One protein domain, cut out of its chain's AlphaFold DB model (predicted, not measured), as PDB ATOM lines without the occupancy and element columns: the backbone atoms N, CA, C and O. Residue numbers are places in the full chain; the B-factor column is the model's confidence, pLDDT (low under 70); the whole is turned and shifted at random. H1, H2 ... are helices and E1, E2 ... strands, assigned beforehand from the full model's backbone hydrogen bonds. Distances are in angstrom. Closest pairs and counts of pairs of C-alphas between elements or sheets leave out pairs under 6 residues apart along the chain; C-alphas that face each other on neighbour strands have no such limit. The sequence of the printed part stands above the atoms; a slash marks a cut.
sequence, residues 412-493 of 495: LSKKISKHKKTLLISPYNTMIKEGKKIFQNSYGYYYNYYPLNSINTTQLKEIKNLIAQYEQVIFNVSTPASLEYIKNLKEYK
ATOM      1  N   LEU A 412     174.063 158.109 187.187       58.03
ATOM      2  CA  LEU A 412     173.318 159.149 187.916       58.03
ATOM      3  C   LEU A 412     171.947 158.603 188.318       58.03
ATOM      4  O   LEU A 412     171.032 158.586 187.500       58.03
ATOM      5  N   SER A 413     171.768 158.192 189.571       61.66
ATOM      6  CA  SER A 413     170.410 157.964 190.090       61.66
ATOM      7  C   SER A 413     169.671 159.277 190.393       61.66
ATOM      8  O   SER A 413     168.472 159.248 190.643       61.66
ATOM      9  N   LYS A 414     170.360 160.432 190.389       70.12
ATOM     10  CA  LYS A 414     169.792 161.749 190.721       70.12
ATOM     11  C   LYS A 414     170.282 162.856 189.791       70.12
ATOM     12  O   LYS A 414     171.440 162.864 189.380       70.12
ATOM     13  N   LYS A 415     169.396 163.813 189.493       78.69
ATOM     14  CA  LYS A 415     169.724 165.024 188.731       78.69
ATOM     15  C   LYS A 415     170.473 166.019 189.625       78.69
ATOM     16  O   LYS A 415     169.962 166.407 190.672       78.69
ATOM     17  N   ILE A 416     171.656 166.434 189.182       86.56
ATOM     18  CA  ILE A 416     172.423 167.534 189.782       86.56
ATOM     19  C   ILE A 416     171.794 168.858 189.321       86.56
ATOM     20  O   ILE A 416     171.519 169.022 188.133       86.56
ATOM     21  N   SER A 417     171.569 169.797 190.242       89.62
ATOM     22  CA  SER A 417     171.047 171.140 189.943       89.62
ATOM     23  C   SER A 417     172.104 172.209 190.200       89.62
ATOM     24  O   SER A 417     172.801 172.165 191.214       89.62
ATOM     25  N   LYS A 418     172.195 173.200 189.306       92.25
ATOM     26  CA  LYS A 418     173.085 174.363 189.465       92.25
ATOM     27  C   LYS A 418     172.563 175.395 190.476       92.25
ATOM     28  O   LYS A 418     173.338 176.215 190.952       92.25
ATOM     29  N   HIS A 419     171.270 175.344 190.802       92.19
ATOM     30  CA  HIS A 419     170.592 176.347 191.635       92.19
ATOM     31  C   HIS A 419     170.502 175.962 193.116       92.19
ATOM     32  O   HIS A 419     170.252 176.819 193.958       92.19
ATOM     33  N   LYS A 420     170.712 174.680 193.442       93.81
ATOM     34  CA  LYS A 420     170.699 174.197 194.825       93.81
ATOM     35  C   LYS A 420     171.876 174.745 195.618       93.81
ATOM     36  O   LYS A 420     172.988 174.845 195.086       93.81
ATOM     37  N   LYS A 421     171.660 174.979 196.913       96.50
ATOM     38  CA  LYS A 421     172.737 175.283 197.860       96.50
ATOM     39  C   LYS A 421     173.680 174.079 197.937       96.50
ATOM     40  O   LYS A 421     173.337 173.050 198.525       96.50
ATOM     41  N   THR A 422     174.849 174.193 197.311       97.12
ATOM     42  CA  THR A 422     175.748 173.062 197.030       97.12
ATOM     43  C   THR A 422     177.011 173.101 197.887       97.12
ATOM     44  O   THR A 422     177.686 174.124 197.969       97.12
ATOM     45  N   LEU A 423     177.367 171.975 198.499       97.50
ATOM     46  CA  LEU A 423     178.641 171.791 199.190       97.50
ATOM     47  C   LEU A 423     179.618 171.037 198.282       97.50
ATOM     48  O   LEU A 423     179.330 169.921 197.854       97.50
ATOM     49  N   LEU A 424     180.766 171.641 197.987       97.50
ATOM     50  CA  LEU A 424     181.850 171.046 197.206       97.50
ATOM     51  C   LEU A 424     182.936 170.560 198.167       97.50
ATOM     52  O   LEU A 424     183.533 171.377 198.863       97.50
ATOM     53  N   ILE A 425     183.204 169.258 198.211       96.25
ATOM     54  CA  ILE A 425     184.190 168.653 199.115       96.25
ATOM     55  C   ILE A 425     185.293 168.013 198.284       96.25
ATOM     56  O   ILE A 425     185.021 167.115 197.488       96.25
ATOM     57  N   SER A 426     186.530 168.482 198.430       95.75
ATOM     58  CA  SER A 426     187.640 168.005 197.602       95.75
ATOM     59  C   SER A 426     188.999 168.256 198.251       95.75
ATOM     60  O   SER A 426     189.171 169.297 198.883       95.75
ATOM     61  N   PRO A 427     189.998 167.383 198.036       93.50
ATOM     62  CA  PRO A 427     191.372 167.656 198.432       93.50
ATOM     63  C   PRO A 427     192.103 168.511 197.387       93.50
ATOM     64  O   PRO A 427     193.296 168.776 197.500       93.50
ATOM     65  N   TYR A 428     191.399 168.944 196.337       94.38
ATOM     66  CA  TYR A 428     191.935 169.757 195.257       94.38
ATOM     67  C   TYR A 428     191.209 171.097 195.198       94.38
ATOM     68  O   TYR A 428     190.068 171.191 194.731       94.38
ATOM     69  N   ASN A 429     191.914 172.162 195.586       94.50
ATOM     70  CA  ASN A 429     191.404 173.533 195.505       94.50
ATOM     71  C   ASN A 429     190.975 173.923 194.084       94.50
ATOM     72  O   ASN A 429     190.022 174.680 193.921       94.50
ATOM     73  N   THR A 430     191.619 173.372 193.049       93.56
ATOM     74  CA  THR A 430     191.222 173.591 191.651       93.56
ATOM     75  C   THR A 430     189.807 173.085 191.379       93.56
ATOM     76  O   THR A 430     189.016 173.807 190.784       93.56
ATOM     77  N   MET A 431     189.444 171.895 191.870       94.75
ATOM     78  CA  MET A 431     188.088 171.362 191.702       94.75
ATOM     79  C   MET A 431     187.060 172.251 192.410       94.75
ATOM     80  O   MET A 431     186.027 172.570 191.828       94.75
ATOM     81  N   ILE A 432     187.368 172.724 193.622       96.81
ATOM     82  CA  ILE A 432     186.497 173.650 194.363       96.81
ATOM     83  C   ILE A 432     186.321 174.961 193.587       96.81
ATOM     84  O   ILE A 432     185.200 175.443 193.431       96.81
ATOM     85  N   LYS A 433     187.420 175.535 193.085       96.75
ATOM     86  CA  LYS A 433     187.416 176.785 192.314       96.75
ATOM     87  C   LYS A 433     186.571 176.663 191.046       96.75
ATOM     88  O   LYS A 433     185.741 177.533 190.799       96.75
ATOM     89  N   GLU A 434     186.760 175.603 190.264       95.44
ATOM     90  CA  GLU A 434     185.990 175.377 189.036       95.44
ATOM     91  C   GLU A 434     184.525 175.036 189.341       95.44
ATOM     92  O   GLU A 434     183.618 175.568 188.702       95.44
ATOM     93  N   GLY A 435     184.266 174.246 190.384       95.69
ATOM     94  CA  GLY A 435     182.912 173.941 190.837       95.69
ATOM     95  C   GLY A 435     182.130 175.192 191.242       95.69
ATOM     96  O   GLY A 435     180.976 175.335 190.846       95.69
ATOM     97  N   LYS A 436     182.751 176.155 191.937       96.44
ATOM     98  CA  LYS A 436     182.105 177.430 192.310       96.44
ATOM     99  C   LYS A 436     181.644 178.261 191.107       96.44
ATOM    100  O   LYS A 436     180.672 178.999 191.226       96.44
ATOM    101  N   LYS A 437     182.288 178.124 189.940       96.31
ATOM    102  CA  LYS A 437     181.833 178.778 188.698       96.31
ATOM    103  C   LYS A 437     180.540 178.158 188.156       96.31
ATOM    104  O   LYS A 437     179.758 178.840 187.504       96.31
ATOM    105  N   ILE A 438     180.321 176.868 188.418       95.19
ATOM    106  CA  ILE A 438     179.149 176.109 187.957       95.19
ATOM    107  C   ILE A 438     177.989 176.235 188.954       95.19
ATOM    108  O   ILE A 438     176.838 176.394 188.544       95.19
ATOM    109  N   PHE A 439     178.290 176.166 190.253       96.00
ATOM    110  CA  PHE A 439     177.331 176.204 191.356       96.00
ATOM    111  C   PHE A 439     177.453 177.542 192.090       96.00
ATOM    112  O   PHE A 439     178.209 177.663 193.049       96.00
ATOM    113  N   GLN A 440     176.722 178.562 191.636       91.12
ATOM    114  CA  GLN A 440     176.855 179.932 192.161       91.12
ATOM    115  C   GLN A 440     176.496 180.038 193.654       91.12
ATOM    116  O   GLN A 440     177.146 180.768 194.395       91.12
ATOM    117  N   ASN A 441     175.515 179.254 194.119       95.56
ATOM    118  CA  ASN A 441     175.174 179.126 195.537       95.56
ATOM    119  C   ASN A 441     175.936 177.948 196.169       95.56
ATOM    120  O   ASN A 441     175.342 176.913 196.487       95.56
ATOM    121  N   SER A 442     177.263 178.056 196.287       97.12
ATOM    122  CA  SER A 442     178.084 176.969 196.834       97.12
ATOM    123  C   SER A 442     179.135 177.387 197.852       97.12
ATOM    124  O   SER A 442     179.644 178.507 197.864       97.12
ATOM    125  N   TYR A 443     179.491 176.428 198.704       97.81
ATOM    126  CA  TYR A 443     180.634 176.507 199.606       97.81
ATOM    127  C   TYR A 443     181.612 175.376 199.303       97.81
ATOM    128  O   TYR A 443     181.211 174.283 198.910       97.81
ATOM    129  N   GLY A 444     182.900 175.656 199.476       97.44
ATOM    130  CA  GLY A 444     183.968 174.691 199.257       97.44
ATOM    131  C   GLY A 444     184.607 174.284 200.572       97.44
ATOM    132  O   GLY A 444     185.026 175.161 201.321       97.44
ATOM    133  N   TYR A 445     184.722 172.985 200.816       96.69
ATOM    134  CA  TYR A 445     185.452 172.419 201.941       96.69
ATOM    135  C   TYR A 445     186.650 171.618 201.430       96.69
ATOM    136  O   TYR A 445     186.501 170.668 200.654       96.69
ATOM    137  N   TYR A 446     187.840 172.021 201.865       95.31
ATOM    138  CA  TYR A 446     189.081 171.316 201.582       95.31
ATOM    139  C   TYR A 446     189.341 170.271 202.668       95.31
ATOM    140  O   TYR A 446     189.308 170.597 203.854       95.31
ATOM    141  N   TYR A 447     189.646 169.037 202.267       90.94
ATOM    142  CA  TYR A 447     190.167 168.011 203.173       90.94
ATOM    143  C   TYR A 447     191.574 167.590 202.745       90.94
ATOM    144  O   TYR A 447     191.979 167.799 201.604       90.94
ATOM    145  N   ASN A 448     192.346 167.005 203.658       87.19
ATOM    146  CA  ASN A 448     193.724 166.646 203.340       87.19
ATOM    147  C   ASN A 448     193.780 165.411 202.435       87.19
ATOM    148  O   ASN A 448     193.163 164.390 202.727       87.19
ATOM    149  N   TYR A 449     194.579 165.482 201.369       84.56
ATOM    150  CA  TYR A 449     194.861 164.318 200.525       84.56
ATOM    151  C   TYR A 449     195.646 163.226 201.280       84.56
ATOM    152  O   TYR A 449     195.473 162.041 201.006       84.56
ATOM    153  N   TYR A 450     196.494 163.631 202.236       82.94
ATOM    154  CA  TYR A 450     197.291 162.744 203.086       82.94
ATOM    155  C   TYR A 450     196.825 162.790 204.552       82.94
ATOM    156  O   TYR A 450     196.496 163.876 205.038       82.94
ATOM    157  N   PRO A 451     196.880 161.662 205.286       82.62
ATOM    158  CA  PRO A 451     197.316 160.329 204.841       82.62
ATOM    159  C   PRO A 451     196.342 159.664 203.846       82.62
ATOM    160  O   PRO A 451     195.140 159.896 203.890       82.62
ATOM    161  N   LEU A 452     196.866 158.827 202.939       79.44
ATOM    162  CA  LEU A 452     196.081 158.208 201.854       79.44
ATOM    163  C   LEU A 452     195.023 157.217 202.347       79.44
ATOM    164  O   LEU A 452     193.993 157.060 201.695       79.44
ATOM    165  N   ASN A 453     195.290 156.553 203.474       82.94
ATOM    166  CA  ASN A 453     194.559 155.361 203.915       82.94
ATOM    167  C   ASN A 453     193.819 155.553 205.244       82.94
ATOM    168  O   ASN A 453     193.212 154.611 205.743       82.94
ATOM    169  N   SER A 454     193.865 156.746 205.837       85.81
ATOM    170  CA  SER A 454     193.168 157.025 207.091       85.81
ATOM    171  C   SER A 454     192.479 158.381 207.059       85.81
ATOM    172  O   SER A 454     192.974 159.352 206.493       85.81
ATOM    173  N   ILE A 455     191.293 158.434 207.660       89.19
ATOM    174  CA  ILE A 455     190.495 159.656 207.747       89.19
ATOM    175  C   ILE A 455     190.864 160.454 208.994       89.19
ATOM    176  O   ILE A 455     191.160 159.896 210.051       89.19
ATOM    177  N   ASN A 456     190.770 161.777 208.901       91.56
ATOM    178  CA  ASN A 456     190.791 162.655 210.060       91.56
ATOM    179  C   ASN A 456     189.374 162.748 210.653       91.56
ATOM    180  O   ASN A 456     188.440 163.225 209.998       91.56
ATOM    181  N   THR A 457     189.212 162.287 211.895       91.75
ATOM    182  CA  THR A 457     187.913 162.212 212.585       91.75
ATOM    183  C   THR A 457     187.320 163.585 212.901       91.75
ATOM    184  O   THR A 457     186.098 163.735 212.882       91.75
ATOM    185  N   THR A 458     188.152 164.602 213.130       93.88
ATOM    186  CA  THR A 458     187.710 165.995 213.295       93.88
ATOM    187  C   THR A 458     187.129 166.526 211.988       93.88
ATOM    188  O   THR A 458     185.991 166.993 211.977       93.88
ATOM    189  N   GLN A 459     187.833 166.336 210.867       93.38
ATOM    190  CA  GLN A 459     187.323 166.717 209.543       93.38
ATOM    191  C   GLN A 459     186.028 165.972 209.194       93.38
ATOM    192  O   GLN A 459     185.115 166.556 208.621       93.38
ATOM    193  N   LEU A 460     185.892 164.698 209.585       94.06
ATOM    194  CA  LEU A 460     184.643 163.957 209.383       94.06
ATOM    195  C   LEU A 460     183.467 164.630 210.111       94.06
ATOM    196  O   LEU A 460     182.396 164.775 209.523       94.06
ATOM    197  N   LYS A 461     183.655 165.053 211.369       94.81
ATOM    198  CA  LYS A 461     182.618 165.764 212.139       94.81
ATOM    199  C   LYS A 461     182.245 167.097 211.485       94.81
ATOM    200  O   LYS A 461     181.062 167.394 211.342       94.81
ATOM    201  N   GLU A 462     183.236 167.864 211.041       95.25
ATOM    202  CA  GLU A 462     183.018 169.125 210.321       95.25
ATOM    203  C   GLU A 462     182.227 168.912 209.026       95.25
ATOM    204  O   GLU A 462     181.241 169.607 208.782       95.25
ATOM    205  N   ILE A 463     182.603 167.904 208.233       95.19
ATOM    206  CA  ILE A 463     181.898 167.535 207.003       95.19
ATOM    207  C   ILE A 463     180.436 167.185 207.305       95.19
ATOM    208  O   ILE A 463     179.549 167.690 206.618       95.19
ATOM    209  N   LYS A 464     180.152 166.381 208.340       95.56
ATOM    210  CA  LYS A 464     178.771 166.045 208.736       95.56
ATOM    211  C   LYS A 464     177.949 167.292 209.078       95.56
ATOM    212  O   LYS A 464     176.848 167.466 208.553       95.56
ATOM    213  N   ASN A 465     178.511 168.186 209.892       95.31
ATOM    214  CA  ASN A 465     177.859 169.436 210.294       95.31
ATOM    215  C   ASN A 465     177.579 170.357 209.102       95.31
ATOM    216  O   ASN A 465     176.527 170.996 209.045       95.31
ATOM    217  N   LEU A 466     178.506 170.422 208.144       96.38
ATOM    218  CA  LEU A 466     178.315 171.181 206.917       96.38
ATOM    219  C   LEU A 466     177.227 170.545 206.064       96.38
ATOM    220  O   LEU A 466     176.270 171.233 205.736       96.38
ATOM    221  N   ILE A 467     177.302 169.247 205.760       95.75
ATOM    222  CA  ILE A 467     176.333 168.559 204.892       95.75
ATOM    223  C   ILE A 467     174.889 168.805 205.348       95.75
ATOM    224  O   ILE A 467     174.017 169.008 204.501       95.75
ATOM    225  N   ALA A 468     174.617 168.861 206.655       92.06
ATOM    226  CA  ALA A 468     173.294 169.170 207.202       92.06
ATOM    227  C   ALA A 468     172.690 170.494 206.673       92.06
ATOM    228  O   ALA A 468     171.481 170.556 206.452       92.06
ATOM    229  N   GLN A 469     173.517 171.494 206.355       95.19
ATOM    230  CA  GLN A 469     173.120 172.855 205.960       95.19
ATOM    231  C   GLN A 469     172.993 173.083 204.441       95.19
ATOM    232  O   GLN A 469     172.712 174.211 204.014       95.19
ATOM    233  N   TYR A 470     173.247 172.052 203.627       96.06
ATOM    234  CA  TYR A 470     173.226 172.116 202.161       96.06
ATOM    235  C   TYR A 470     172.209 171.131 201.579       96.06
ATOM    236  O   TYR A 470     171.844 170.133 202.203       96.06
ATOM    237  N   GLU A 471     171.738 171.425 200.372       94.62
ATOM    238  CA  GLU A 471     170.702 170.657 199.666       94.62
ATOM    239  C   GLU A 471     171.289 169.626 198.694       94.62
ATOM    240  O   GLU A 471     170.571 168.757 198.195       94.62
ATOM    241  N   GLN A 472     172.574 169.781 198.371       93.56
ATOM    242  CA  GLN A 472     173.315 168.981 197.405       93.56
ATOM    243  C   GLN A 472     174.787 168.923 197.809       93.56
ATOM    244  O   GLN A 472     175.362 169.943 198.200       93.56
ATOM    245  N   VAL A 473     175.411 167.756 197.666       93.94
ATOM    246  CA  VAL A 473     176.845 167.574 197.933       93.94
ATOM    247  C   VAL A 473     177.543 167.019 196.696       93.94
ATOM    248  O   VAL A 473     177.093 166.046 196.097       93.94
ATOM    249  N   ILE A 474     178.669 167.621 196.324       93.50
ATOM    250  CA  ILE A 474     179.591 167.075 195.327       93.50
ATOM    251  C   ILE A 474     180.883 166.740 196.052       93.50
ATOM    252  O   ILE A 474     181.609 167.630 196.492       93.50
ATOM    253  N   PHE A 475     181.148 165.446 196.184       94.06
ATOM    254  CA  PHE A 475     182.288 164.921 196.917       94.06
ATOM    255  C   PHE A 475     183.292 164.308 195.939       94.06
ATOM    256  O   PHE A 475     182.938 163.437 195.145       94.06
ATOM    257  N   ASN A 476     184.543 164.758 195.986       94.12
ATOM    258  CA  ASN A 476     185.633 164.162 195.226       94.12
ATOM    259  C   ASN A 476     186.169 162.927 195.960       94.12
ATOM    260  O   ASN A 476     186.583 163.024 197.110       94.12
ATOM    261  N   VAL A 477     186.159 161.775 195.291       90.56
ATOM    262  CA  VAL A 477     186.739 160.530 195.806       90.56
ATOM    263  C   VAL A 477     187.989 160.232 194.986       90.56
ATOM    264  O   VAL A 477     187.887 159.900 193.808       90.56
ATOM    265  N   SER A 478     189.161 160.404 195.592       87.50
ATOM    266  CA  SER A 478     190.468 160.295 194.925       87.50
ATOM    267  C   SER A 478     191.486 159.436 195.679       87.50
ATOM    268  O   SER A 478     192.574 159.192 195.168       87.50
ATOM    269  N   THR A 479     191.159 158.998 196.896       84.31
ATOM    270  CA  THR A 479     192.016 158.186 197.776       84.31
ATOM    271  C   THR A 479     191.197 157.154 198.560       84.31
ATOM    272  O   THR A 479     189.993 157.364 198.764       84.31
ATOM    273  N   PRO A 480     191.818 156.082 199.086       84.12
ATOM    274  CA  PRO A 480     191.153 155.170 200.020       84.12
ATOM    275  C   PRO A 480     190.527 155.889 201.229       84.12
ATOM    276  O   PRO A 480     189.377 155.629 201.573       84.12
ATOM    277  N   ALA A 481     191.206 156.885 201.807       87.06
ATOM    278  CA  ALA A 481     190.660 157.713 202.884       87.06
ATOM    279  C   ALA A 481     189.386 158.466 202.456       87.06
ATOM    280  O   ALA A 481     188.405 158.507 203.196       87.06
ATOM    281  N   SER A 482     189.345 159.026 201.244       90.69
ATOM    282  CA  SER A 482     188.138 159.689 200.722       90.69
ATOM    283  C   SER A 482     186.955 158.732 200.528       90.69
ATOM    284  O   SER A 482     185.806 159.115 200.759       90.69
ATOM    285  N   LEU A 483     187.226 157.468 200.191       89.69
ATOM    286  CA  LEU A 483     186.207 156.422 200.151       89.69
ATOM    287  C   LEU A 483     185.681 156.108 201.560       89.69
ATOM    288  O   LEU A 483     184.471 155.958 201.744       89.69
ATOM    289  N   GLU A 484     186.557 156.070 202.564       91.25
ATOM    290  CA  GLU A 484     186.163 155.905 203.968       91.25
ATOM    291  C   GLU A 484     185.322 157.081 204.489       91.25
ATOM    292  O   GLU A 484     184.326 156.853 205.183       91.25
ATOM    293  N   TYR A 485     185.623 158.327 204.098       92.19
ATOM    294  CA  TYR A 485     184.736 159.465 204.378       92.19
ATOM    295  C   TYR A 485     183.325 159.200 203.841       92.19
ATOM    296  O   TYR A 485     182.362 159.270 204.602       92.19
ATOM    297  N   ILE A 486     183.183 158.816 202.568       90.31
ATOM    298  CA  ILE A 486     181.876 158.510 201.959       90.31
ATOM    299  C   ILE A 486     181.148 157.365 202.675       90.31
ATOM    300  O   ILE A 486     179.944 157.468 202.932       90.31
ATOM    301  N   LYS A 487     181.849 156.288 203.050       91.69
ATOM    302  CA  LYS A 487     181.254 155.166 203.801       91.69
ATOM    303  C   LYS A 487     180.660 155.614 205.144       91.69
ATOM    304  O   LYS A 487     179.637 155.060 205.552       91.69
ATOM    305  N   ASN A 488     181.237 156.634 205.783       93.25
ATOM    306  CA  ASN A 488     180.766 157.223 207.045       93.25
ATOM    307  C   ASN A 488     179.653 158.280 206.878       93.25
ATOM    308  O   ASN A 488     179.138 158.797 207.873       93.25
ATOM    309  N   LEU A 489     179.263 158.594 205.638       91.94
ATOM    310  CA  LEU A 489     178.245 159.596 205.292       91.94
ATOM    311  C   LEU A 489     176.972 158.974 204.693       91.94
ATOM    312  O   LEU A 489     176.149 159.682 204.116       91.94
ATOM    313  N   LYS A 490     176.776 157.654 204.841       88.94
ATOM    314  CA  LYS A 490     175.622 156.914 204.287       88.94
ATOM    315  C   LYS A 490     174.262 157.493 204.692       88.94
ATOM    316  O   LYS A 490     173.330 157.438 203.892       88.94
ATOM    317  N   GLU A 491     174.155 158.076 205.885       90.62
ATOM    318  CA  GLU A 491     172.940 158.748 206.375       90.62
ATOM    319  C   GLU A 491     172.517 159.946 205.500       90.62
ATOM    320  O   GLU A 491     171.335 160.260 205.397       90.62
ATOM    321  N   TYR A 492     173.459 160.551 204.771       89.44
ATOM    322  CA  TYR A 492     173.212 161.681 203.873       89.44
ATOM    323  C   TYR A 492     173.019 161.275 202.410       89.44
ATOM    324  O   TYR A 492     173.000 162.147 201.548       89.44
ATOM    325  N   LYS A 493     172.822 159.985 202.094       84.44
ATOM    326  CA  LYS A 493     172.664 159.482 200.709       84.44
ATOM    327  C   LYS A 493     171.526 160.159 199.925       84.44
ATOM    328  O   LYS A 493     171.463 160.031 198.701       84.44
TER     329      LYS A 493
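This is residues 412 to 493 of the 495 residues of the protein "Beta-N-acetylhexosaminidase" of Borrelia duttonii CR2A (UniProt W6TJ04). Look for a thin slab of three parallel strands, E2, E1 and E3, sandwiched between two helices: H1 covers one face and H2 the other, both running along the strands. A third, shorter helix, H3, lies past the E3 edge of the slab and only grazes it, near H2. The printed part has 82 residues, with three named helices and three named strands in the order E1 H1 E2 H2 E3 H3; the sheet's order is E2 E1 E3, all parallel, and the class is mixed, helices and strands. The whole is compact, with a radius of gyration of the C-alphas of 12.2 A and spans of 34 by 27 by 23 A.

Start at Leu 412 and read on to C-alpha 422 at (175.748, 173.062, 197.030), where E1 begins; it covers residues 422 to 426 and is 12.9 A long. H1 follows with residues 429 to 438, 14.6 A, and then E2 with residues 442 to 446, 13.2 A. Find C-alpha 457 at (187.913, 162.212, 212.585): from there H2, the longest helix, runs 17.1 A to residue 468. E3 is residues 472 to 475. H3, residues 480 to 487, ends at C-alpha 487 at (181.254, 155.166, 203.801).

Begin at E1, the inner strand. Beside it is the edge strand E2, parallel at 20 degrees, with N 424 and O 443 2.8 A apart, within hydrogen-bond range. The other edge strand, E3, is parallel to E1 at 9 degrees, with N 474 and O 423 at 2.8 A. H1 is on the sheet at a height of 8.5 A, over E2 and E1; its closest C-alphas to E2 are those of Ile 432 and Gly 444, 5.6 A apart. E1, H1, E2 form a strand-helix-strand unit, two parallel neighbour strands with a helix between them in the chain, and its crossover is right-handed. H2 is on the opposite face of the sheet, at a height over the sheet of 10.2 A; it lies over E1, with 7 of its 12 C-alphas falling on that strand, and only just not over E2, on which 2 fall; its closest C-alphas to E1 are those of Ile 467 and Leu 423, 6.9 A apart. E2, H2, E3 form a split unit, with E1 between the two strands, also right-handed. The sheet and these two helices make three layers. H3 only grazes the sheet, with residues 482 to 486. H2 and H3 are close but not clearly touching, at a steep tilt of 42 degrees, the same way; their closest C-alphas, Leu 460 and Tyr 485, are 6.7 A apart. H1 is apart from H2 and H3. Every O i to N i+4 pair is within hydrogen-bond range in H2 and H3, and 4 of 6 are in H1.

The C-alphas farthest apart, those of His 419 and Asn 453, are 34.1 A apart. The printed part has no cut. No link is long; E2 to H2 is short, with 10 residues, and the other four are tight. The mean pLDDT of the printed part is 91.2; look at residues 412 to 413 for the two values under 70.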